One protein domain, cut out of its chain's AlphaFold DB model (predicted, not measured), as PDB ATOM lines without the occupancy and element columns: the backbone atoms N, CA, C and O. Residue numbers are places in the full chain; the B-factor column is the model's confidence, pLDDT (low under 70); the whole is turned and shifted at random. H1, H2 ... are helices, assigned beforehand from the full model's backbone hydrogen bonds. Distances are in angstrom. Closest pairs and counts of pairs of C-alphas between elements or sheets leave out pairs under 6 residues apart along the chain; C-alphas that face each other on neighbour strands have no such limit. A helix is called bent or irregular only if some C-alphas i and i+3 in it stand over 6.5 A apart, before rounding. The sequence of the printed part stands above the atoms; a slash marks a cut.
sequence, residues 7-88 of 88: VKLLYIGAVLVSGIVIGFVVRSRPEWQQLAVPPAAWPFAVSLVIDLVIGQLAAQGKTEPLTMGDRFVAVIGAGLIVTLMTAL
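AT A GLANCE: This is residues 7 to 88 of the 88 residues of an uncharacterized protein of Microvirga guangxiensis (UniProt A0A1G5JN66). Three long helices, H1, H3 and H4, form a slender up-and-down bundle, their centres set in a triangle: H1 and H4 lie side by side, and H3 runs the opposite way along them, with its later part splayed away from H4. The short H2 sits in the turn between H1 and H3, at one end of the rod. The printed part has 82 residues with four named helices, in the order H1, H2, H3, H4, and no named strand; the class is all helix. The whole is only just compact, close to loose, with a radius of gyration of the C-alphas of 13.6 A, and the C-alphas span 43 by 20 by 17 A.

HOW THE PARTS SIT: The longest helix by residues is H1, residues 7 to 28. It touches H4, residues 68 to 87, and their closest C-alphas, those of Gly 23 and Val 82, are 4.3 A apart. H1 and H4 run the same way at a shallow tilt of 20 degrees. H1 also touches H3, residues 39 to 59, with the C-alphas of Gly 19 and Pro 43 the closest at 5.9 A. H1 and H3 run opposite ways at a shallow tilt of 27 degrees. H3 and H4 form a helical hairpin: they touch, opposite ways at a shallow tilt of 27 degrees, and their closest C-alphas, those of Ala 40 and Gly 79, are 4.5 A apart. H3 touches H4 with residues 39 to 47 alone. H2, residues 30 to 34, is close to H1 but not clearly touching, with the C-alphas of Val 26 and Trp 32 the closest at 5.9 A. H2 is likewise close to H3 but not clearly touching, with the C-alphas of Gln 33 and Pro 39 the closest at 6.2 A. H2 and H4 are only just apart, 8.5 A at the closest C-alphas. Every O i to N i+4 pair is within hydrogen-bond range in H1 and H4; the count is 14 of 17 in H3 and 0 of 1 in H2, where 2 of 2 O i to N i+3 pairs are within range.

IN THESE COORDINATES: H1 begins at C-alpha 7, at (-45.723, -6.287, 17.905), and measures 31.5 A. H3 measures 31.3 A, from C-alpha 39 at (-47.777, -23.349, 37.116); it is irregular, but only just, with C-alphas 40 and 43 6.9 A apart. H4 measures 28.0 A and ends at C-alpha 87, at (-37.731, -28.538, 38.371). H2 has five residues.

THE WHOLE: The outline is a rod, and the two C-alphas farthest apart are those of Gly 61 and Leu 88, at 43.7 A. The printed part has no cut and ends at the chain's last residue. The links from H1 to H2 and from H2 to H3 are tight, and the link from H3 to H4, with 8 residues, is short. The mean pLDDT of the printed part is 91.3, and residue 88 alone is under 70.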
ATOM      1  N   VAL A   7     -44.647  -5.897  16.982       86.31
ATOM      2  CA  VAL A   7     -45.723  -6.287  17.905       86.31
ATOM      3  C   VAL A   7     -45.655  -7.775  18.246       86.31
ATOM      4  O   VAL A   7     -45.788  -8.124  19.415       86.31
ATOM      5  N   LYS A   8     -45.362  -8.646  17.270       88.44
ATOM      6  CA  LYS A   8     -45.177 -10.086  17.512       88.44
ATOM      7  C   LYS A   8     -43.989 -10.351  18.433       88.44
ATOM      8  O   LYS A   8     -44.112 -11.129  19.373       88.44
ATOM      9  N   LEU A   9     -42.866  -9.663  18.217       89.69
ATOM     10  CA  LEU A   9     -41.692  -9.777  19.091       89.69
ATOM     11  C   LEU A   9     -41.980  -9.293  20.514       89.69
ATOM     12  O   LEU A   9     -41.588  -9.959  21.469       89.69
ATOM     13  N   LEU A  10     -42.691  -8.171  20.662       91.12
ATOM     14  CA  LEU A  10     -43.104  -7.662  21.970       91.12
ATOM     15  C   LEU A  10     -44.062  -8.625  22.677       91.12
ATOM     16  O   LEU A  10     -43.894  -8.871  23.866       91.12
ATOM     17  N   TYR A  11     -45.017  -9.206  21.949       92.56
ATOM     18  CA  TYR A  11     -45.931 -10.218  22.474       92.56
ATOM     19  C   TYR A  11     -45.175 -11.457  22.972       92.56
ATOM     20  O   TYR A  11     -45.319 -11.838  24.133       92.56
ATOM     21  N   ILE A  12     -44.327 -12.053  22.124       92.94
ATOM     22  CA  ILE A  12     -43.526 -13.230  22.487       92.94
ATOM     23  C   ILE A  12     -42.645 -12.895  23.694       92.94
ATOM     24  O   ILE A  12     -42.655 -13.627  24.681       92.94
ATOM     25  N   GLY A  13     -41.938 -11.764  23.655       93.75
ATOM     26  CA  GLY A  13     -41.089 -11.306  24.751       93.75
ATOM     27  C   GLY A  13     -41.855 -11.139  26.064       93.75
ATOM     28  O   GLY A  13     -41.405 -11.634  27.093       93.75
ATOM     29  N   ALA A  14     -43.033 -10.511  26.036       94.56
ATOM     30  CA  ALA A  14     -43.861 -10.315  27.224       94.56
ATOM     31  C   ALA A  14     -44.316 -11.647  27.841       94.56
ATOM     32  O   ALA A  14     -44.222 -11.832  29.056       94.56
ATOM     33  N   VAL A  15     -44.755 -12.600  27.014       96.12
ATOM     34  CA  VAL A  15     -45.172 -13.926  27.489       96.12
ATOM     35  C   VAL A  15     -43.975 -14.712  28.040       96.12
ATOM     36  O   VAL A  15     -44.085 -15.300  29.116       96.12
ATOM     37  N   LEU A  16     -42.807 -14.671  27.392       96.50
ATOM     38  CA  LEU A  16     -41.592 -15.321  27.906       96.50
ATOM     39  C   LEU A  16     -41.140 -14.728  29.246       96.50
ATOM     40  O   LEU A  16     -40.864 -15.477  30.183       96.50
ATOM     41  N   VAL A  17     -41.126 -13.397  29.369       97.06
ATOM     42  CA  VAL A  17     -40.819 -12.703  30.632       97.06
ATOM     43  C   VAL A  17     -41.806 -13.111  31.721       97.06
ATOM     44  O   VAL A  17     -41.392 -13.358  32.853       97.06
ATOM     45  N   SER A  18     -43.091 -13.267  31.390       96.50
ATOM     46  CA  SER A  18     -44.074 -13.768  32.353       96.50
ATOM     47  C   SER A  18     -43.736 -15.175  32.851       96.50
ATOM     48  O   SER A  18     -43.859 -15.428  34.045       96.50
ATOM     49  N   GLY A  19     -43.223 -16.059  31.986       95.25
ATOM     50  CA  GLY A  19     -42.747 -17.385  32.380       95.25
ATOM     51  C   GLY A  19     -41.599 -17.323  33.392       95.25
ATOM     52  O   GLY A  19     -41.612 -18.060  34.374       95.25
ATOM     53  N   ILE A  20     -40.656 -16.392  33.215       95.94
ATOM     54  CA  ILE A  20     -39.559 -16.167  34.173       95.94
ATOM     55  C   ILE A  20     -40.111 -15.705  35.527       95.94
ATOM     56  O   ILE A  20     -39.747 -16.246  36.570       95.94
ATOM     57  N   VAL A  21     -41.015 -14.720  35.514       96.12
ATOM     58  CA  VAL A  21     -41.635 -14.180  36.735       96.12
ATOM     59  C   VAL A  21     -42.430 -15.263  37.464       96.12
ATOM     60  O   VAL A  21     -42.258 -15.440  38.668       96.12
ATOM     61  N   ILE A  22     -43.253 -16.028  36.744       95.12
ATOM     62  CA  ILE A  22     -44.038 -17.136  37.302       95.12
ATOM     63  C   ILE A  22     -43.108 -18.199  37.892       95.12
ATOM     64  O   ILE A  22     -43.296 -18.592  39.042       95.12
ATOM     65  N   GLY A  23     -42.084 -18.626  37.149       93.19
ATOM     66  CA  GLY A  23     -41.110 -19.610  37.615       93.19
ATOM     67  C   GLY A  23     -40.405 -19.163  38.897       93.19
ATOM     68  O   GLY A  23     -40.300 -19.939  39.844       93.19
ATOM     69  N   PHE A  24     -39.993 -17.895  38.975       94.56
ATOM     70  CA  PHE A  24     -39.371 -17.325  40.173       94.56
ATOM     71  C   PHE A  24     -40.321 -17.301  41.379       94.56
ATOM     72  O   PHE A  24     -39.946 -17.700  42.486       94.56
ATOM     73  N   VAL A  25     -41.567 -16.865  41.172       93.88
ATOM     74  CA  VAL A  25     -42.579 -16.796  42.235       93.88
ATOM     75  C   VAL A  25     -42.922 -18.190  42.762       93.88
ATOM     76  O   VAL A  25     -42.965 -18.391  43.972       93.88
ATOM     77  N   VAL A  26     -43.107 -19.164  41.872       93.56
ATOM     78  CA  VAL A  26     -43.444 -20.548  42.238       93.56
ATOM     79  C   VAL A  26     -42.267 -21.236  42.925       93.56
ATOM     80  O   VAL A  26     -42.465 -21.935  43.913       93.56
ATOM     81  N   ARG A  27     -41.029 -20.997  42.478       91.06
ATOM     82  CA  ARG A  27     -39.826 -21.488  43.172       91.06
ATOM     83  C   ARG A  27     -39.717 -20.931  44.595       91.06
ATOM     84  O   ARG A  27     -39.247 -21.624  45.489       91.06
ATOM     85  N   SER A  28     -40.183 -19.701  44.809       92.00
ATOM     86  CA  SER A  28     -40.222 -19.068  46.134       92.00
ATOM     87  C   SER A  28     -41.383 -19.561  47.011       92.00
ATOM     88  O   SER A  28     -41.368 -19.323  48.216       92.00
ATOM     89  N   ARG A  29     -42.397 -20.210  46.419       91.12
ATOM     90  CA  ARG A  29     -43.614 -20.708  47.087       91.12
ATOM     91  C   ARG A  29     -43.976 -22.104  46.576       91.12
ATOM     92  O   ARG A  29     -44.863 -22.237  45.726       91.12
ATOM     93  N   PRO A  30     -43.302 -23.154  47.076       82.75
ATOM     94  CA  PRO A  30     -43.494 -24.520  46.596       82.75
ATOM     95  C   PRO A  30     -44.943 -25.004  46.718       82.75
ATOM     96  O   PRO A  30     -45.381 -25.821  45.909       82.75
ATOM     97  N   GLU A  31     -45.719 -24.463  47.667       88.25
ATOM     98  CA  GLU A  31     -47.147 -24.767  47.814       88.25
ATOM     99  C   GLU A  31     -47.965 -24.500  46.534       88.25
ATOM    100  O   GLU A  31     -48.997 -25.128  46.308       88.25
ATOM    101  N   TRP A  32     -47.501 -23.608  45.652       88.56
ATOM    102  CA  TRP A  32     -48.207 -23.252  44.421       88.56
ATOM    103  C   TRP A  32     -48.077 -24.307  43.320       88.56
ATOM    104  O   TRP A  32     -48.860 -24.294  42.372       88.56
ATOM    105  N   GLN A  33     -47.146 -25.256  43.451       82.50
ATOM    106  CA  GLN A  33     -47.036 -26.385  42.521       82.50
ATOM    107  C   GLN A  33     -48.224 -27.353  42.628       82.50
ATOM    108  O   GLN A  33     -48.512 -28.065  41.671       82.50
ATOM    109  N   GLN A  34     -48.923 -27.363  43.768       85.25
ATOM    110  CA  GLN A  34     -50.045 -28.268  44.049       85.25
ATOM    111  C   GLN A  34     -51.416 -27.650  43.734       85.25
ATOM    112  O   GLN A  34     -52.453 -28.242  44.033       85.25
ATOM    113  N   LEU A  35     -51.443 -26.448  43.154       88.50
ATOM    114  CA  LEU A  35     -52.686 -25.810  42.737       88.50
ATOM    115  C   LEU A  35     -53.360 -26.608  41.613       88.50
ATOM    116  O   LEU A  35     -52.705 -27.283  40.823       88.50
ATOM    117  N   ALA A  36     -54.688 -26.484  41.514       88.19
ATOM    118  CA  ALA A  36     -55.494 -27.207  40.525       88.19
ATOM    119  C   ALA A  36     -55.041 -26.967  39.072       88.19
ATOM    120  O   ALA A  36     -55.213 -27.832  38.216       88.19
ATOM    121  N   VAL A  37     -54.455 -25.797  38.798       89.19
ATOM    122  CA  VAL A  37     -53.821 -25.482  37.518       89.19
ATOM    123  C   VAL A  37     -52.305 -25.487  37.714       89.19
ATOM    124  O   VAL A  37     -51.802 -24.625  38.444       89.19
ATOM    125  N   PRO A  38     -51.566 -26.385  37.035       90.69
ATOM    126  CA  PRO A  38     -50.114 -26.427  37.123       90.69
ATOM    127  C   PRO A  38     -49.488 -25.082  36.731       90.69
ATOM    128  O   PRO A  38     -49.908 -24.494  35.727       90.69
ATOM    129  N   PRO A  39     -48.445 -24.610  37.436       91.25
ATOM    130  CA  PRO A  39     -47.777 -23.349  37.116       91.25
ATOM    131  C   PRO A  39     -47.290 -23.221  35.670       91.25
ATOM    132  O   PRO A  39     -47.328 -22.137  35.095       91.25
ATOM    133  N   ALA A  40     -46.899 -24.335  35.044       91.88
ATOM    134  CA  ALA A  40     -46.502 -24.371  33.637       91.88
ATOM    135  C   ALA A  40     -47.619 -23.930  32.667       91.88
ATOM    136  O   ALA A  40     -47.323 -23.493  31.557       91.88
ATOM    137  N   ALA A  41     -48.891 -24.005  33.077       93.12
ATOM    138  CA  ALA A  41     -50.034 -23.549  32.290       93.12
ATOM    139  C   ALA A  41     -50.384 -22.068  32.529       93.12
ATOM    140  O   ALA A  41     -51.143 -21.486  31.759       93.12
ATOM    141  N   TRP A  42     -49.839 -21.416  33.558       94.44
ATOM    142  CA  TRP A  42     -50.174 -20.024  33.886       94.44
ATOM    143  C   TRP A  42     -49.783 -19.002  32.804       94.44
ATOM    144  O   TRP A  42     -50.552 -18.059  32.599       94.44
ATOM    145  N   PRO A  43     -48.679 -19.173  32.042       95.38
ATOM    146  CA  PRO A  43     -48.373 -18.288  30.918       95.38
ATOM    147  C   PRO A  43     -49.468 -18.243  29.844       95.38
ATOM    148  O   PRO A  43     -49.576 -17.251  29.126       95.38
ATOM    149  N   PHE A  44     -50.316 -19.274  29.747       94.31
ATOM    150  CA  PHE A  44     -51.473 -19.254  28.854       94.31
ATOM    151  C   PHE A  44     -52.489 -18.179  29.260       94.31
ATOM    152  O   PHE A  44     -52.971 -17.439  28.408       94.31
ATOM    153  N   ALA A  45     -52.766 -18.026  30.557       93.88
ATOM    154  CA  ALA A  45     -53.661 -16.978  31.044       93.88
ATOM    155  C   ALA A  45     -53.103 -15.578  30.739       93.88
ATOM    156  O   ALA A  45     -53.836 -14.702  30.284       93.88
ATOM    157  N   VAL A  46     -51.791 -15.385  30.911       94.50
ATOM    158  CA  VAL A  46     -51.111 -14.133  30.540       94.50
ATOM    159  C   VAL A  46     -51.233 -13.872  29.039       94.50
ATOM    160  O   VAL A  46     -51.605 -12.774  28.627       94.50
ATOM    161  N   SER A  47     -50.970 -14.892  28.224       94.44
ATOM    162  CA  SER A  47     -51.116 -14.833  26.771       94.44
ATOM    163  C   SER A  47     -52.530 -14.422  26.354       94.44
ATOM    164  O   SER A  47     -52.652 -13.533  25.517       94.44
ATOM    165  N   LEU A  48     -53.579 -14.971  26.976       93.62
ATOM    166  CA  LEU A  48     -54.968 -14.596  26.692       93.62
ATOM    167  C   LEU A  48     -55.263 -13.129  27.018       93.62
ATOM    168  O   LEU A  48     -55.912 -12.447  26.228       93.62
ATOM    169  N   VAL A  49     -54.776 -12.621  28.153       94.88
ATOM    170  CA  VAL A  49     -54.964 -11.207  28.522       94.88
ATOM    171  C   VAL A  49     -54.309 -10.291  27.488       94.88
ATOM    172  O   VAL A  49     -54.919  -9.315  27.052       94.88
ATOM    173  N   ILE A  50     -53.093 -10.615  27.050       92.69
ATOM    174  CA  ILE A  50     -52.390  -9.822  26.037       92.69
ATOM    175  C   ILE A  50     -53.068  -9.968  24.662       92.69
ATOM    176  O   ILE A  50     -53.203  -8.979  23.942       92.69
ATOM    177  N   ASP A  51     -53.536 -11.167  24.308       91.12
ATOM    178  CA  ASP A  51     -54.246 -11.435  23.052       91.12
ATOM    179  C   ASP A  51     -55.561 -10.651  22.967       91.12
ATOM    180  O   ASP A  51     -55.874 -10.117  21.907       91.12
ATOM    181  N   LEU A  52     -56.284 -10.478  24.081       92.75
ATOM    182  CA  LEU A  52     -57.465  -9.608  24.137       92.75
ATOM    183  C   LEU A  52     -57.114  -8.151  23.811       92.75
ATOM    184  O   LEU A  52     -57.798  -7.517  23.006       92.75
ATOM    185  N   VAL A  53     -56.033  -7.625  24.391       92.06
ATOM    186  CA  VAL A  53     -55.577  -6.250  24.134       92.06
ATOM    187  C   VAL A  53     -55.153  -6.086  22.673       92.06
ATOM    188  O   VAL A  53     -55.567  -5.135  22.006       92.06
ATOM    189  N   ILE A  54     -54.369  -7.025  22.140       90.19
ATOM    190  CA  ILE A  54     -53.915  -6.982  20.743       90.19
ATOM    191  C   ILE A  54     -55.091  -7.167  19.782       90.19
ATOM    192  O   ILE A  54     -55.173  -6.449  18.790       90.19
ATOM    193  N   GLY A  55     -56.036  -8.054  20.090       89.56
ATOM    194  CA  GLY A  55     -57.252  -8.266  19.310       89.56
ATOM    195  C   GLY A  55     -58.118  -7.009  19.229       89.56
ATOM    196  O   GLY A  55     -58.583  -6.655  18.146       89.56
ATOM    197  N   GLN A  56     -58.267  -6.272  20.334       90.31
ATOM    198  CA  GLN A  56     -58.954  -4.976  20.337       90.31
ATOM    199  C   GLN A  56     -58.227  -3.928  19.487       90.31
ATOM    200  O   GLN A  56     -58.863  -3.195  18.729       90.31
ATOM    201  N   LEU A  57     -56.897  -3.857  19.578       88.75
ATOM    202  CA  LEU A  57     -56.099  -2.944  18.754       88.75
ATOM    203  C   LEU A  57     -56.156  -3.320  17.266       88.75
ATOM    204  O   LEU A  57     -56.202  -2.432  16.412       88.75
ATOM    205  N   ALA A  58     -56.196  -4.614  16.954       89.44
ATOM    206  CA  ALA A  58     -56.323  -5.117  15.592       89.44
ATOM    207  C   ALA A  58     -57.704  -4.801  15.007       89.44
ATOM    208  O   ALA A  58     -57.794  -4.338  13.872       89.44
ATOM    209  N   ALA A  59     -58.773  -4.935  15.801       89.62
ATOM    210  CA  ALA A  59     -60.124  -4.533  15.404       89.62
ATOM    211  C   ALA A  59     -60.237  -3.024  15.107       89.62
ATOM    212  O   ALA A  59     -61.056  -2.612  14.292       89.62
ATOM    213  N   GLN A  60     -59.386  -2.198  15.725       90.75
ATOM    214  CA  GLN A  60     -59.273  -0.760  15.446       90.75
ATOM    215  C   GLN A  60     -58.350  -0.437  14.252       90.75
ATOM    216  O   GLN A  60     -58.080   0.734  13.997       90.75
ATOM    217  N   GLY A  61     -57.811  -1.446  13.558       86.25
ATOM    218  CA  GLY A  61     -56.870  -1.269  12.447       86.25
ATOM    219  C   GLY A  61     -55.487  -0.753  12.864       86.25
ATOM    220  O   GLY A  61     -54.707  -0.337  12.012       86.25
ATOM    221  N   LYS A  62     -55.165  -0.757  14.165       85.50
ATOM    222  CA  LYS A  62     -53.895  -0.227  14.699       85.50
ATOM    223  C   LYS A  62     -52.751  -1.239  14.649       85.50
ATOM    224  O   LYS A  62     -51.593  -0.857  14.794       85.50
ATOM    225  N   THR A  63     -53.056  -2.527  14.505       85.88
ATOM    226  CA  THR A  63     -52.056  -3.598  14.459       85.88
ATOM    227  C   THR A  63     -52.570  -4.821  13.702       85.88
ATOM    228  O   THR A  63     -53.766  -4.952  13.456       85.88
ATOM    229  N   GLU A  64     -51.657  -5.713  13.324       85.12
ATOM    230  CA  GLU A  64     -52.000  -7.000  12.723       85.12
ATOM    231  C   GLU A  64     -52.441  -7.997  13.805       85.12
ATOM    232  O   GLU A  64     -51.847  -8.027  14.888       85.12
ATOM    233  N   PRO A  65     -53.435  -8.856  13.521       84.75
ATOM    234  CA  PRO A  65     -53.812  -9.922  14.434       84.75
ATOM    235  C   PRO A  65     -52.663 -10.923  14.615       84.75
ATOM    236  O   PRO A  65     -51.903 -11.222  13.688       84.75
ATOM    237  N   LEU A  66     -52.558 -11.467  15.826       86.50
ATOM    238  CA  LEU A  66     -51.612 -12.536  16.129       86.50
ATOM    239  C   LEU A  66     -51.988 -13.818  15.389       86.50
ATOM    240  O   LEU A  66     -53.161 -14.189  15.304       86.50
ATOM    241  N   THR A  67     -50.977 -14.531  14.894       89.44
ATOM    242  CA  THR A  67     -51.193 -15.860  14.320       89.44
ATOM    243  C   THR A  67     -51.266 -16.915  15.424       89.44
ATOM    244  O   THR A  67     -50.694 -16.751  16.505       89.44
ATOM    245  N   MET A  68     -51.915 -18.051  15.144       87.88
ATOM    246  CA  MET A  68     -51.877 -19.200  16.060       87.88
ATOM    247  C   MET A  68     -50.445 -19.694  16.318       87.88
ATOM    248  O   MET A  68     -50.149 -20.134  17.425       87.88
ATOM    249  N   GLY A  69     -49.548 -19.568  15.332       89.06
ATOM    250  CA  GLY A  69     -48.132 -19.915  15.486       89.06
ATOM    251  C   GLY A  69     -47.413 -19.025  16.501       89.06
ATOM    252  O   GLY A  69     -46.732 -19.544  17.383       89.06
ATOM    253  N   ASP A  70     -47.624 -17.705  16.438       89.44
ATOM    254  CA  ASP A  70     -47.032 -16.752  17.392       89.44
ATOM    255  C   ASP A  70     -47.477 -17.066  18.827       89.44
ATOM    256  O   ASP A  70     -46.667 -17.100  19.757       89.44
ATOM    257  N   ARG A  71     -48.776 -17.351  18.998       91.81
ATOM    258  CA  ARG A  71     -49.363 -17.733  20.288       91.81
ATOM    259  C   ARG A  71     -48.741 -19.015  20.828       91.81
ATOM    260  O   ARG A  71     -48.345 -19.053  21.990       91.81
ATOM    261  N   PHE A  72     -48.627 -20.032  19.978       92.38
ATOM    262  CA  PHE A  72     -48.074 -21.328  20.351       92.38
ATOM    263  C   PHE A  72     -46.613 -21.218  20.800       92.38
ATOM    264  O   PHE A  72     -46.273 -21.691  21.883       92.38
ATOM    265  N   VAL A  73     -45.767 -20.539  20.020       94.00
ATOM    266  CA  VAL A  73     -44.343 -20.353  20.350       94.00
ATOM    267  C   VAL A  73     -44.179 -19.626  21.684       94.00
ATOM    268  O   VAL A  73     -43.383 -20.050  22.522       94.00
ATOM    269  N   ALA A  74     -44.958 -18.566  21.907       94.06
ATOM    270  CA  ALA A  74     -44.912 -17.790  23.138       94.06
ATOM    271  C   ALA A  74     -45.314 -18.619  24.373       94.06
ATOM    272  O   ALA A  74     -44.572 -18.666  25.354       94.06
ATOM    273  N   VAL A  75     -46.466 -19.297  24.319       95.12
ATOM    274  CA  VAL A  75     -47.017 -20.049  25.460       95.12
ATOM    275  C   VAL A  75     -46.174 -21.279  25.777       95.12
ATOM    276  O   VAL A  75     -45.840 -21.494  26.939       95.12
ATOM    277  N   ILE A  76     -45.789 -22.062  24.765       96.19
ATOM    278  CA  ILE A  76     -44.945 -23.246  24.970       96.19
ATOM    279  C   ILE A  76     -43.568 -22.833  25.484       96.19
ATOM    280  O   ILE A  76     -43.088 -23.413  26.456       96.19
ATOM    281  N   GLY A  77     -42.958 -21.801  24.896       95.88
ATOM    282  CA  GLY A  77     -41.676 -21.280  25.366       95.88
ATOM    283  C   GLY A  77     -41.731 -20.852  26.834       95.88
ATOM    284  O   GLY A  77     -40.877 -21.246  27.624       95.88
ATOM    285  N   ALA A  78     -42.772 -20.119  27.232       95.81
ATOM    286  CA  ALA A  78     -42.939 -19.687  28.615       95.81
ATOM    287  C   ALA A  78     -43.248 -20.851  29.571       95.81
ATOM    288  O   ALA A  78     -42.701 -20.893  30.670       95.81
ATOM    289  N   GLY A  79     -44.069 -21.820  29.158       95.12
ATOM    290  CA  GLY A  79     -44.351 -23.022  29.946       95.12
ATOM    291  C   GLY A  79     -43.102 -23.875  30.184       95.12
ATOM    292  O   GLY A  79     -42.886 -24.357  31.299       95.12
ATOM    293  N   LEU A  80     -42.229 -23.999  29.178       96.44
ATOM    294  CA  LEU A  80     -40.922 -24.648  29.317       96.44
ATOM    295  C   LEU A  80     -40.015 -23.889  30.288       96.44
ATOM    296  O   LEU A  80     -39.400 -24.520  31.143       96.44
ATOM    297  N   ILE A  81     -39.968 -22.554  30.207       96.12
ATOM    298  CA  ILE A  81     -39.209 -21.722  31.155       96.12
ATOM    299  C   ILE A  81     -39.678 -21.979  32.588       96.12
ATOM    300  O   ILE A  81     -38.850 -22.279  33.447       96.12
ATOM    301  N   VAL A  82     -40.991 -21.912  32.842       95.38
ATOM    302  CA  VAL A  82     -41.556 -22.182  34.175       95.38
ATOM    303  C   VAL A  82     -41.138 -23.569  34.644       95.38
ATOM    304  O   VAL A  82     -40.574 -23.696  35.725       95.38
ATOM    305  N   THR A  83     -41.350 -24.585  33.805       93.50
ATOM    306  CA  THR A  83     -41.037 -25.982  34.129       93.50
ATOM    307  C   THR A  83     -39.567 -26.155  34.506       93.50
ATOM    308  O   THR A  83     -39.274 -26.728  35.553       93.50
ATOM    309  N   LEU A  84     -38.644 -25.619  33.700       93.94
ATOM    310  CA  LEU A  84     -37.204 -25.687  33.960       93.94
ATOM    311  C   LEU A  84     -36.829 -24.988  35.271       93.94
ATOM    312  O   LEU A  84     -36.032 -25.514  36.040       93.94
ATOM    313  N   MET A  85     -37.418 -23.828  35.559       93.19
ATOM    314  CA  MET A  85     -37.122 -23.075  36.781       93.19
ATOM    315  C   MET A  85     -37.655 -23.741  38.050       93.19
ATOM    316  O   MET A  85     -37.058 -23.560  39.112       93.19
ATOM    317  N   THR A  86     -38.769 -24.467  37.947       88.31
ATOM    318  CA  THR A  86     -39.414 -25.146  39.080       88.31
ATOM    319  C   THR A  86     -38.932 -26.579  39.294       88.31
ATOM    320  O   THR A  86     -39.160 -27.124  40.369       88.31
ATOM    321  N   ALA A  87     -38.311 -27.196  38.282       83.81
ATOM    322  CA  ALA A  87     -37.731 -28.538  38.371       83.81
ATOM    323  C   ALA A  87     -36.297 -28.549  38.943       83.81
ATOM    324  O   ALA A  87     -35.823 -29.604  39.362       83.81
ATOM    325  N   LEU A  88     -35.617 -27.395  38.936       66.69
ATOM    326  CA  LEU A  88     -34.301 -27.140  39.544       66.69
ATOM    327  C   LEU A  88     -34.437 -26.602  40.968       66.69
ATOM    328  O   LEU A  88     -33.417 -26.578  41.687       66.69
TER     329      LEU A  88